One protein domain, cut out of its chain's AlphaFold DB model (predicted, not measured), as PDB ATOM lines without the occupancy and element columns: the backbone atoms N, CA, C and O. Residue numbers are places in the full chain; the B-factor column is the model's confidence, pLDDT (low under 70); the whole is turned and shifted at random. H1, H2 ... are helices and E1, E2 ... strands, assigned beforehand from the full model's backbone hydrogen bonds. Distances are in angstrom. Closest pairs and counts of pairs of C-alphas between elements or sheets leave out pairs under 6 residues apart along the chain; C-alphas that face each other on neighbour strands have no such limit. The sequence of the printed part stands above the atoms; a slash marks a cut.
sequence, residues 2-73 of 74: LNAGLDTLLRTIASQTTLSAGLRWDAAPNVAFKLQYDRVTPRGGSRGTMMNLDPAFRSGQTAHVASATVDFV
ATOM      1  N   LEU A   2     120.969  99.987 105.272       68.06
ATOM      2  CA  LEU A   2     120.876  98.534 105.061       68.06
ATOM      3  C   LEU A   2     119.436  97.983 105.147       68.06
ATOM      4  O   LEU A   2     119.019  97.221 104.282       68.06
ATOM      5  N   ASN A   3     118.650  98.436 106.130       66.56
ATOM      6  CA  ASN A   3     117.281  97.944 106.349       66.56
ATOM      7  C   ASN A   3     116.348  98.215 105.156       66.56
ATOM      8  O   ASN A   3     115.569  97.352 104.779       66.56
ATOM      9  N   ALA A   4     116.489  99.371 104.498       66.06
ATOM     10  CA  ALA A   4     115.676  99.719 103.332       66.06
ATOM     11  C   ALA A   4     115.970  98.821 102.111       66.06
ATOM     12  O   ALA A   4     115.060  98.475 101.356       66.06
ATOM     13  N   GLY A   5     117.232  98.416 101.922       66.38
ATOM     14  CA  GLY A   5     117.616  97.473 100.865       66.38
ATOM     15  C   GLY A   5     117.111  96.056 101.140       66.38
ATOM     16  O   GLY A   5     116.631  95.383 100.230       66.38
ATOM     17  N   LEU A   6     117.144  95.639 102.407       66.62
ATOM     18  CA  LEU A   6     116.633  94.343 102.847       66.62
ATOM     19  C   LEU A   6     115.107  94.249 102.680       66.62
ATOM     20  O   LEU A   6     114.611  93.279 102.113       66.62
ATOM     21  N   ASP A   7     114.375  95.297 103.058       62.69
ATOM     22  CA  ASP A   7     112.927  95.388 102.841       62.69
ATOM     23  C   ASP A   7     112.566  95.354 101.351       62.69
ATOM     24  O   ASP A   7     111.551  94.778 100.967       62.69
ATOM     25  N   THR A   8     113.401  95.934 100.488       64.06
ATOM     26  CA  THR A   8     113.179  95.912  99.035       64.06
ATOM     27  C   THR A   8     113.319  94.498  98.467       64.06
ATOM     28  O   THR A   8     112.497  94.095  97.645       64.06
ATOM     29  N   LEU A   9     114.298  93.723  98.945       64.06
ATOM     30  CA  LEU A   9     114.483  92.318  98.563       64.06
ATOM     31  C   LEU A   9     113.378  91.411  99.120       64.06
ATOM     32  O   LEU A   9     112.914  90.510  98.434       64.06
ATOM     33  N   LEU A  10     112.890  91.656 100.336       65.38
ATOM     34  CA  LEU A  10     111.787  90.865 100.894       65.38
ATOM     35  C   LEU A  10     110.478  91.061 100.115       65.38
ATOM     36  O   LEU A  10     109.690  90.126  99.980       65.38
ATOM     37  N   ARG A  11     110.263  92.244  99.529       61.00
ATOM     38  CA  ARG A  11     109.093  92.539  98.684       61.00
ATOM     39  C   ARG A  11     109.123  91.863  97.307       61.00
ATOM     40  O   ARG A  11     108.089  91.846  96.637       61.00
ATOM     41  N   THR A  12     110.255  91.312  96.862       62.69
ATOM     42  CA  THR A  12     110.316  90.539  95.606       62.69
ATOM     43  C   THR A  12     109.953  89.070  95.800       62.69
ATOM     44  O   THR A  12     109.636  88.389  94.829       62.69
ATOM     45  N   ILE A  13     109.940  88.577  97.042       62.81
ATOM     46  CA  ILE A  13     109.465  87.229  97.352       62.81
ATOM     47  C   ILE A  13     107.946  87.230  97.177       62.81
ATOM     48  O   ILE A  13     107.234  87.954  97.878       62.81
ATOM     49  N   ALA A  14     107.438  86.455  96.216       58.44
ATOM     50  CA  ALA A  14     106.012  86.370  95.918       58.44
ATOM     51  C   ALA A  14     105.256  85.722  97.090       58.44
ATOM     52  O   ALA A  14     105.174  84.502  97.207       58.44
ATOM     53  N   SER A  15     104.703  86.554  97.971       67.06
ATOM     54  CA  SER A  15     103.816  86.135  99.053       67.06
ATOM     55  C   SER A  15     102.407  86.583  98.699       67.06
ATOM     56  O   SER A  15     102.086  87.770  98.754       67.06
ATOM     57  N   GLN A  16     101.563  85.646  98.272       72.94
ATOM     58  CA  GLN A  16     100.184  85.929  97.883       72.94
ATOM     59  C   GLN A  16      99.262  84.769  98.246       72.94
ATOM     60  O   GLN A  16      99.671  83.611  98.263       72.94
ATOM     61  N   THR A  17      98.000  85.084  98.517       77.75
ATOM     62  CA  THR A  17      96.921  84.094  98.576       77.75
ATOM     63  C   THR A  17      96.025  84.297  97.368       77.75
ATOM     64  O   THR A  17      95.588  85.421  97.120       77.75
ATOM     65  N   THR A  18      95.731  83.220  96.649       79.06
ATOM     66  CA  THR A  18      94.823  83.240  95.501       79.06
ATOM     67  C   THR A  18      93.594  82.399  95.818       79.06
ATOM     68  O   THR A  18      93.726  81.260  96.258       79.06
ATOM     69  N   LEU A  19      92.410  82.967  95.605       84.56
ATOM     70  CA  LEU A  19      91.152  82.229  95.563       84.56
ATOM     71  C   LEU A  19      90.647  82.238  94.123       84.56
ATOM     72  O   LEU A  19      90.446  83.313  93.566       84.56
ATOM     73  N   SER A  20      90.428  81.057  93.558       87.06
ATOM     74  CA  SER A  20      90.033  80.882  92.161       87.06
ATOM     75  C   SER A  20      88.644  80.268  92.064       87.06
ATOM     76  O   SER A  20      88.326  79.323  92.785       87.06
ATOM     77  N   ALA A  21      87.833  80.790  91.151       90.88
ATOM     78  CA  ALA A  21      86.554  80.226  90.755       90.88
ATOM     79  C   ALA A  21      86.532  80.080  89.232       90.88
ATOM     80  O   ALA A  21      86.867  81.016  88.512       90.88
ATOM     81  N   GLY A  22      86.144  78.904  88.743       92.62
ATOM     82  CA  GLY A  22      86.109  78.605  87.316       92.62
ATOM     83  C   GLY A  22      84.805  77.935  86.910       92.62
ATOM     84  O   GLY A  22      84.252  77.134  87.662       92.62
ATOM     85  N   LEU A  23      84.334  78.258  85.708       94.94
ATOM     86  CA  LEU A  23      83.201  77.625  85.048       94.94
ATOM     87  C   LEU A  23      83.657  77.101  83.689       94.94
ATOM     88  O   LEU A  23      84.264  77.835  82.911       94.94
ATOM     89  N   ARG A  24      83.316  75.849  83.385       93.94
ATOM     90  CA  ARG A  24      83.411  75.288  82.037       93.94
ATOM     91  C   ARG A  24      82.017  74.901  81.567       93.94
ATOM     92  O   ARG A  24      81.289  74.238  82.301       93.94
ATOM     93  N   TRP A  25      81.689  75.278  80.339       93.56
ATOM     94  CA  TRP A  25      80.457  74.894  79.672       93.56
ATOM     95  C   TRP A  25      80.764  74.330  78.288       93.56
ATOM     96  O   TRP A  25      81.301  75.030  77.432       93.56
ATOM     97  N   ASP A  26      80.409  73.069  78.060       93.00
ATOM     98  CA  ASP A  26      80.400  72.479  76.723       93.00
ATOM     99  C   ASP A  26      79.138  72.976  75.992       93.00
ATOM    100  O   ASP A  26      78.041  72.441  76.156       93.00
ATOM    101  N   ALA A  27      79.282  74.088  75.268       87.38
ATOM    102  CA  ALA A  27      78.171  74.824  74.663       87.38
ATOM    103  C   ALA A  27      77.633  74.151  73.389       87.38
ATOM    104  O   ALA A  27      76.464  74.319  73.046       87.38
ATOM    105  N   ALA A  28      78.479  73.390  72.691       89.69
ATOM    106  CA  ALA A  28      78.122  72.581  71.529       89.69
ATOM    107  C   ALA A  28      79.102  71.398  71.400       89.69
ATOM    108  O   ALA A  28      80.161  71.423  72.038       89.69
ATOM    109  N   PRO A  29      78.811  70.374  70.569       91.12
ATOM    110  CA  PRO A  29      79.820  69.388  70.204       91.12
ATOM    111  C   PRO A  29      81.080  70.112  69.738       91.12
ATOM    112  O   PRO A  29      80.999  71.015  68.904       91.12
ATOM    113  N   ASN A  30      82.222  69.741  70.310       88.62
ATOM    114  CA  ASN A  30      83.533  70.308  69.992       88.62
ATOM    115  C   ASN A  30      83.755  71.778  70.384       88.62
ATOM    116  O   ASN A  30      84.813  72.316  70.062       88.62
ATOM    117  N   VAL A  31      82.820  72.422  71.093       89.19
ATOM    118  CA  VAL A  31      82.959  73.812  71.554       89.19
ATOM    119  C   VAL A  31      82.789  73.880  73.061       89.19
ATOM    120  O   VAL A  31      81.710  73.610  73.591       89.19
ATOM    121  N   ALA A  32      83.839  74.319  73.750       92.19
ATOM    122  CA  ALA A  32      83.796  74.542  75.185       92.19
ATOM    123  C   ALA A  32      84.170  75.972  75.542       92.19
ATOM    124  O   ALA A  32      85.221  76.478  75.161       92.19
ATOM    125  N   PHE A  33      83.321  76.607  76.332       91.88
ATOM    126  CA  PHE A  33      83.579  77.910  76.909       91.88
ATOM    127  C   PHE A  33      84.125  77.759  78.325       91.88
ATOM    128  O   PHE A  33      83.629  76.945  79.110       91.88
ATOM    129  N   LYS A  34      85.138  78.550  78.666       93.94
ATOM    130  CA  LYS A  34      85.699  78.618  80.013       93.94
ATOM    131  C   LYS A  34      85.694  80.052  80.502       93.94
ATOM    132  O   LYS A  34      86.140  80.960  79.805       93.94
ATOM    133  N   LEU A  35      85.245  80.225  81.733       92.69
ATOM    134  CA  LEU A  35      85.411  81.441  82.509       92.69
ATOM    135  C   LEU A  35      86.255  81.114  83.728       92.69
ATOM    136  O   LEU A  35      86.012  80.110  84.397       92.69
ATOM    137  N   GLN A  36      87.203  81.980  84.048       91.19
ATOM    138  CA  GLN A  36      87.966  81.892  85.281       91.19
ATOM    139  C   GLN A  36      88.051  83.265  85.929       91.19
ATOM    140  O   GLN A  36      88.202  84.291  85.268       91.19
ATOM    141  N   TYR A  37      87.925  83.269  87.245       87.19
ATOM    142  CA  TYR A  37      88.007  84.447  88.073       87.19
ATOM    143  C   TYR A  37      88.900  84.164  89.272       87.19
ATOM    144  O   TYR A  37      88.589  83.320  90.113       87.19
ATOM    145  N   ASP A  38      89.990  84.910  89.362       85.00
ATOM    146  CA  ASP A  38      90.995  84.782  90.397       85.00
ATOM    147  C   ASP A  38      91.034  86.047  91.248       85.00
ATOM    148  O   ASP A  38      91.219  87.171  90.776       85.00
ATOM    149  N   ARG A  39      90.891  85.851  92.552       83.25
ATOM    150  CA  ARG A  39      91.052  86.868  93.578       83.25
ATOM    151  C   ARG A  39      92.432  86.702  94.203       83.25
ATOM    152  O   ARG A  39      92.631  85.841  95.061       83.25
ATOM    153  N   VAL A  40      93.383  87.535  93.793       79.81
ATOM    154  CA  VAL A  40      94.775  87.487  94.257       79.81
ATOM    155  C   VAL A  40      94.985  88.552  95.323       79.81
ATOM    156  O   VAL A  40      94.806  89.737  95.075       79.81
ATOM    157  N   THR A  41      95.376  88.153  96.530       77.62
ATOM    158  CA  THR A  41      95.702  89.078  97.625       77.62
ATOM    159  C   THR A  41      97.183  88.937  97.985       77.62
ATOM    160  O   THR A  41      97.548  87.987  98.688       77.62
ATOM    161  N   PRO A  42      98.050  89.847  97.506       68.50
ATOM    162  CA  PRO A  42      99.446  89.927  97.921       68.50
ATOM    163  C   PRO A  42      99.546  90.262  99.414       68.50
ATOM    164  O   PRO A  42      98.820  91.123  99.916       68.50
ATOM    165  N   ARG A  43     100.453  89.598 100.130       65.12
ATOM    166  CA  ARG A  43     100.735  89.810 101.556       65.12
ATOM    167  C   ARG A  43     102.173  90.307 101.747       65.12
ATOM    168  O   ARG A  43     103.027  90.143 100.880       65.12
ATOM    169  N   GLY A  44     102.444  90.937 102.892       56.97
ATOM    170  CA  GLY A  44     103.814  91.251 103.330       56.97
ATOM    171  C   GLY A  44     104.573  92.293 102.496       56.97
ATOM    172  O   GLY A  44     105.795  92.242 102.439       56.97
ATOM    173  N   GLY A  45     103.888  93.219 101.816       55.69
ATOM    174  CA  GLY A  45     104.550  94.222 100.966       55.69
ATOM    175  C   GLY A  45     104.980  93.693  99.591       55.69
ATOM    176  O   GLY A  45     105.515  94.463  98.792       55.69
ATOM    177  N   SER A  46     104.725  92.413  99.301       53.31
ATOM    178  CA  SER A  46     105.063  91.768  98.034       53.31
ATOM    179  C   SER A  46     104.212  92.279  96.871       53.31
ATOM    180  O   SER A  46     103.036  92.622  97.050       53.31
ATOM    181  N   ARG A  47     104.804  92.308  95.669       52.62
ATOM    182  CA  ARG A  47     104.102  92.558  94.395       52.62
ATOM    183  C   ARG A  47     103.420  91.306  93.816       52.62
ATOM    184  O   ARG A  47     102.656  91.427  92.862       52.62
ATOM    185  N   GLY A  48     103.645  90.129  94.408       56.09
ATOM    186  CA  GLY A  48     103.129  88.860  93.883       56.09
ATOM    187  C   GLY A  48     103.720  88.494  92.512       56.09
ATOM    188  O   GLY A  48     104.795  88.965  92.152       56.09
ATOM    189  N   THR A  49     103.018  87.659  91.741       55.41
ATOM    190  CA  THR A  49     103.383  87.241  90.366       55.41
ATOM    191  C   THR A  49     102.798  88.135  89.264       55.41
ATOM    192  O   THR A  49     102.869  87.804  88.081       55.41
ATOM    193  N   MET A  50     102.194  89.267  89.624       56.59
ATOM    194  CA  MET A  50     101.528  90.153  88.671       56.59
ATOM    195  C   MET A  50     102.556  90.974  87.879       56.59
ATOM    196  O   MET A  50     103.260  91.812  88.437       56.59
ATOM    197  N   MET A  51     102.632  90.734  86.567       53.31
ATOM    198  CA  MET A  51     103.562  91.423  85.660       53.31
ATOM    199  C   MET A  51     102.993  92.732  85.081       53.31
ATOM    200  O   MET A  51     103.764  93.613  84.721       53.31
ATOM    201  N   ASN A  52     101.662  92.891  85.045       49.97
ATOM    202  CA  ASN A  52     100.966  94.106  84.597       49.97
ATOM    203  C   ASN A  52     100.231  94.749  85.773       49.97
ATOM    204  O   ASN A  52      99.039  94.529  85.981       49.97
ATOM    205  N   LEU A  53     100.971  95.499  86.581       55.88
ATOM    206  CA  LEU A  53     100.409  96.245  87.700       55.88
ATOM    207  C   LEU A  53     100.069  97.661  87.245       55.88
ATOM    208  O   LEU A  53     100.934  98.383  86.753       55.88
ATOM    209  N   ASP A  54      98.813  98.049  87.446       55.81
ATOM    210  CA  ASP A  54      98.386  99.444  87.375       55.81
ATOM    211  C   ASP A  54      99.258 100.294  88.329       55.81
ATOM    212  O   ASP A  54      99.571  99.831  89.436       55.81
ATOM    213  N   PRO A  55      99.677 101.519  87.957       56.22
ATOM    214  CA  PRO A  55     100.432 102.409  88.843       56.22
ATOM    215  C   PRO A  55      99.744 102.690  90.193       56.22
ATOM    216  O   PRO A  55     100.423 103.077  91.146       56.22
ATOM    217  N   ALA A  56      98.432 102.459  90.317       58.12
ATOM    218  CA  ALA A  56      97.687 102.559  91.572       58.12
ATOM    219  C   ALA A  56      97.800 101.325  92.496       58.12
ATOM    220  O   ALA A  56      97.259 101.348  93.604       58.12
ATOM    221  N   PHE A  57      98.484 100.252  92.087       57.00
ATOM    222  CA  PHE A  57      98.554  99.015  92.862       57.00
ATOM    223  C   PHE A  57      99.223  99.209  94.229       57.00
ATOM    224  O   PHE A  57     100.391  99.596  94.337       57.00
ATOM    225  N   ARG A  58      98.499  98.859  95.298       59.47
ATOM    226  CA  ARG A  58      99.027  98.828  96.666       59.47
ATOM    227  C   ARG A  58      99.068  97.399  97.194       59.47
ATOM    228  O   ARG A  58      98.064  96.694  97.193       59.47
ATOM    229  N   SER A  59     100.232  96.986  97.697       55.31
ATOM    230  CA  SER A  59     100.374  95.696  98.382       55.31
ATOM    231  C   SER A  59      99.421  95.630  99.585       55.31
ATOM    232  O   SER A  59      99.292  96.608 100.324       55.31
ATOM    233  N   GLY A  60      98.724  94.503  99.750       59.16
ATOM    234  CA  GLY A  60      97.631  94.333 100.713       59.16
ATOM    235  C   GLY A  60      96.229  94.595 100.147       59.16
ATOM    236  O   GLY A  60      95.250  94.209 100.784       59.16
ATOM    237  N   GLN A  61      96.104  95.183  98.952       63.88
ATOM    238  CA  GLN A  61      94.831  95.229  98.233       63.88
ATOM    239  C   GLN A  61      94.662  93.991  97.357       63.88
ATOM    240  O   GLN A  61      95.588  93.524  96.695       63.88
ATOM    241  N   THR A  62      93.453  93.447  97.374       68.19
ATOM    242  CA  THR A  62      93.071  92.349  96.501       68.19
ATOM    243  C   THR A  62      93.015  92.824  95.049       68.19
ATOM    244  O   THR A  62      92.273  93.749  94.733       68.19
ATOM    245  N   ALA A  63      93.736  92.140  94.164       73.88
ATOM    246  CA  ALA A  63      93.566  92.237  92.724       73.88
ATOM    247  C   ALA A  63      92.580  91.174  92.222       73.88
ATOM    248  O   ALA A  63      92.559  90.037  92.705       73.88
ATOM    249  N   HIS A  64      91.781  91.553  91.232       78.88
ATOM    250  CA  HIS A  64      90.792  90.693  90.596       78.88
ATOM    251  C   HIS A  64      91.211  90.447  89.150       78.88
ATOM    252  O   HIS A  64      91.403  91.396  88.395       78.88
ATOM    253  N   VAL A  65      91.371  89.180  88.777       80.69
ATOM    254  CA  VAL A  65      91.766  88.764  87.430       80.69
ATOM    255  C   VAL A  65      90.646  87.909  86.864       80.69
ATOM    256  O   VAL A  65      90.262  86.918  87.471       80.69
ATOM    257  N   ALA A  66      90.107  88.297  85.713       82.69
ATOM    258  CA  ALA A  66      89.095  87.526  85.005       82.69
ATOM    259  C   ALA A  66      89.639  87.110  83.639       82.69
ATOM    260  O   ALA A  66      90.274  87.913  82.954       82.69
ATOM    261  N   SER A  67      89.378  85.872  83.236       84.06
ATOM    262  CA  SER A  67      89.686  85.369  81.903       84.06
ATOM    263  C   SER A  67      88.496  84.614  81.320       84.06
ATOM    264  O   SER A  67      87.694  84.005  82.032       84.06
ATOM    265  N   ALA A  68      88.373  84.694  79.999       89.88
ATOM    266  CA  ALA A  68      87.358  84.005  79.220       89.88
ATOM    267  C   ALA A  68      88.028  83.390  77.990       89.88
ATOM    268  O   ALA A  68      88.753  84.087  77.277       89.88
ATOM    269  N   THR A  69      87.808  82.099  77.747       92.19
ATOM    270  CA  THR A  69      88.384  81.383  76.601       92.19
ATOM    271  C   THR A  69      87.350  80.481  75.937       92.19
ATOM    272  O   THR A  69      86.414  80.002  76.578       92.19
ATOM    273  N   VAL A  70      87.529  80.238  74.639       90.25
ATOM    274  CA  VAL A  70      86.757  79.261  73.864       90.25
ATOM    275  C   VAL A  70      87.737  78.237  73.309       90.25
ATOM    276  O   VAL A  70      88.677  78.606  72.608       90.25
ATOM    277  N   ASP A  71      87.509  76.967  73.619       88.31
ATOM    278  CA  ASP A  71      88.275  75.843  73.095       88.31
ATOM    279  C   ASP A  71      87.471  75.154  71.984       88.31
ATOM    280  O   ASP A  71      86.307  74.794  72.189       88.31
ATOM    281  N   PHE A  72      88.114  74.934  70.837       85.00
ATOM    282  CA  PHE A  72      87.585  74.145  69.723       85.00
ATOM    283  C   PHE A  72      88.400  72.854  69.596       85.00
ATOM    284  O   PHE A  72      89.623  72.925  69.468       85.00
ATOM    285  N   VAL A  73      87.750  71.689  69.651       73.88
ATOM    286  CA  VAL A  73      88.406  70.375  69.481       73.88
ATOM    287  C   VAL A  73      88.069  69.838  68.090       73.88
ATOM    288  O   VAL A  73      86.901  69.612  67.794       73.88
TER     289      VAL A  73
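This is residues 2 to 73 of the 74 residues of an uncharacterized protein of Massilia sp (UniProt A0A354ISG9). A long, narrow, twisted ribbon of three strands, E1 - E2 - E3, makes most of a rod; the short helix H1 sits beyond one end, where the loop of residues 43 to 62 also lies. The printed part has 72 residues, with H1, E1, E2 and E3 in that order, class mixed; the antiparallel sheet is a meander, each strand the antiparallel neighbour of the one before. It is only just extended, close to loose: radius of gyration of the C-alphas 17.1 A, spans 61 by 19 by 18 A.

Inner strand E2, residues 31 to 42, forms antiparallel hairpins with edge strands E1, residues 16 to 28, at 170 degrees, and E3, residues 63 to 72, at 163 degrees. Within hydrogen-bond range are N 23 and O 35, 2.8 A, and N 36 and O 67, 2.9 A. H1, residues 2 to 10, is not on the sheet; its O i to N i+4 pairs are all within range.

From first to last C-alpha E1 measures 36.9 A, E2 35.0 A, E3 29.9 A. H1 begins at C-alpha 2 (120.876, 98.534, 105.061); E3 ends at C-alpha 72 (87.585, 74.145, 69.723).

The C-alphas of Leu 2 and Pro 29, the two farthest apart, are 61.2 A apart. The printed part has no cut; the link E2 to E3 is long. Residues 2 to 15 and 42 to 62 have pLDDT under 70.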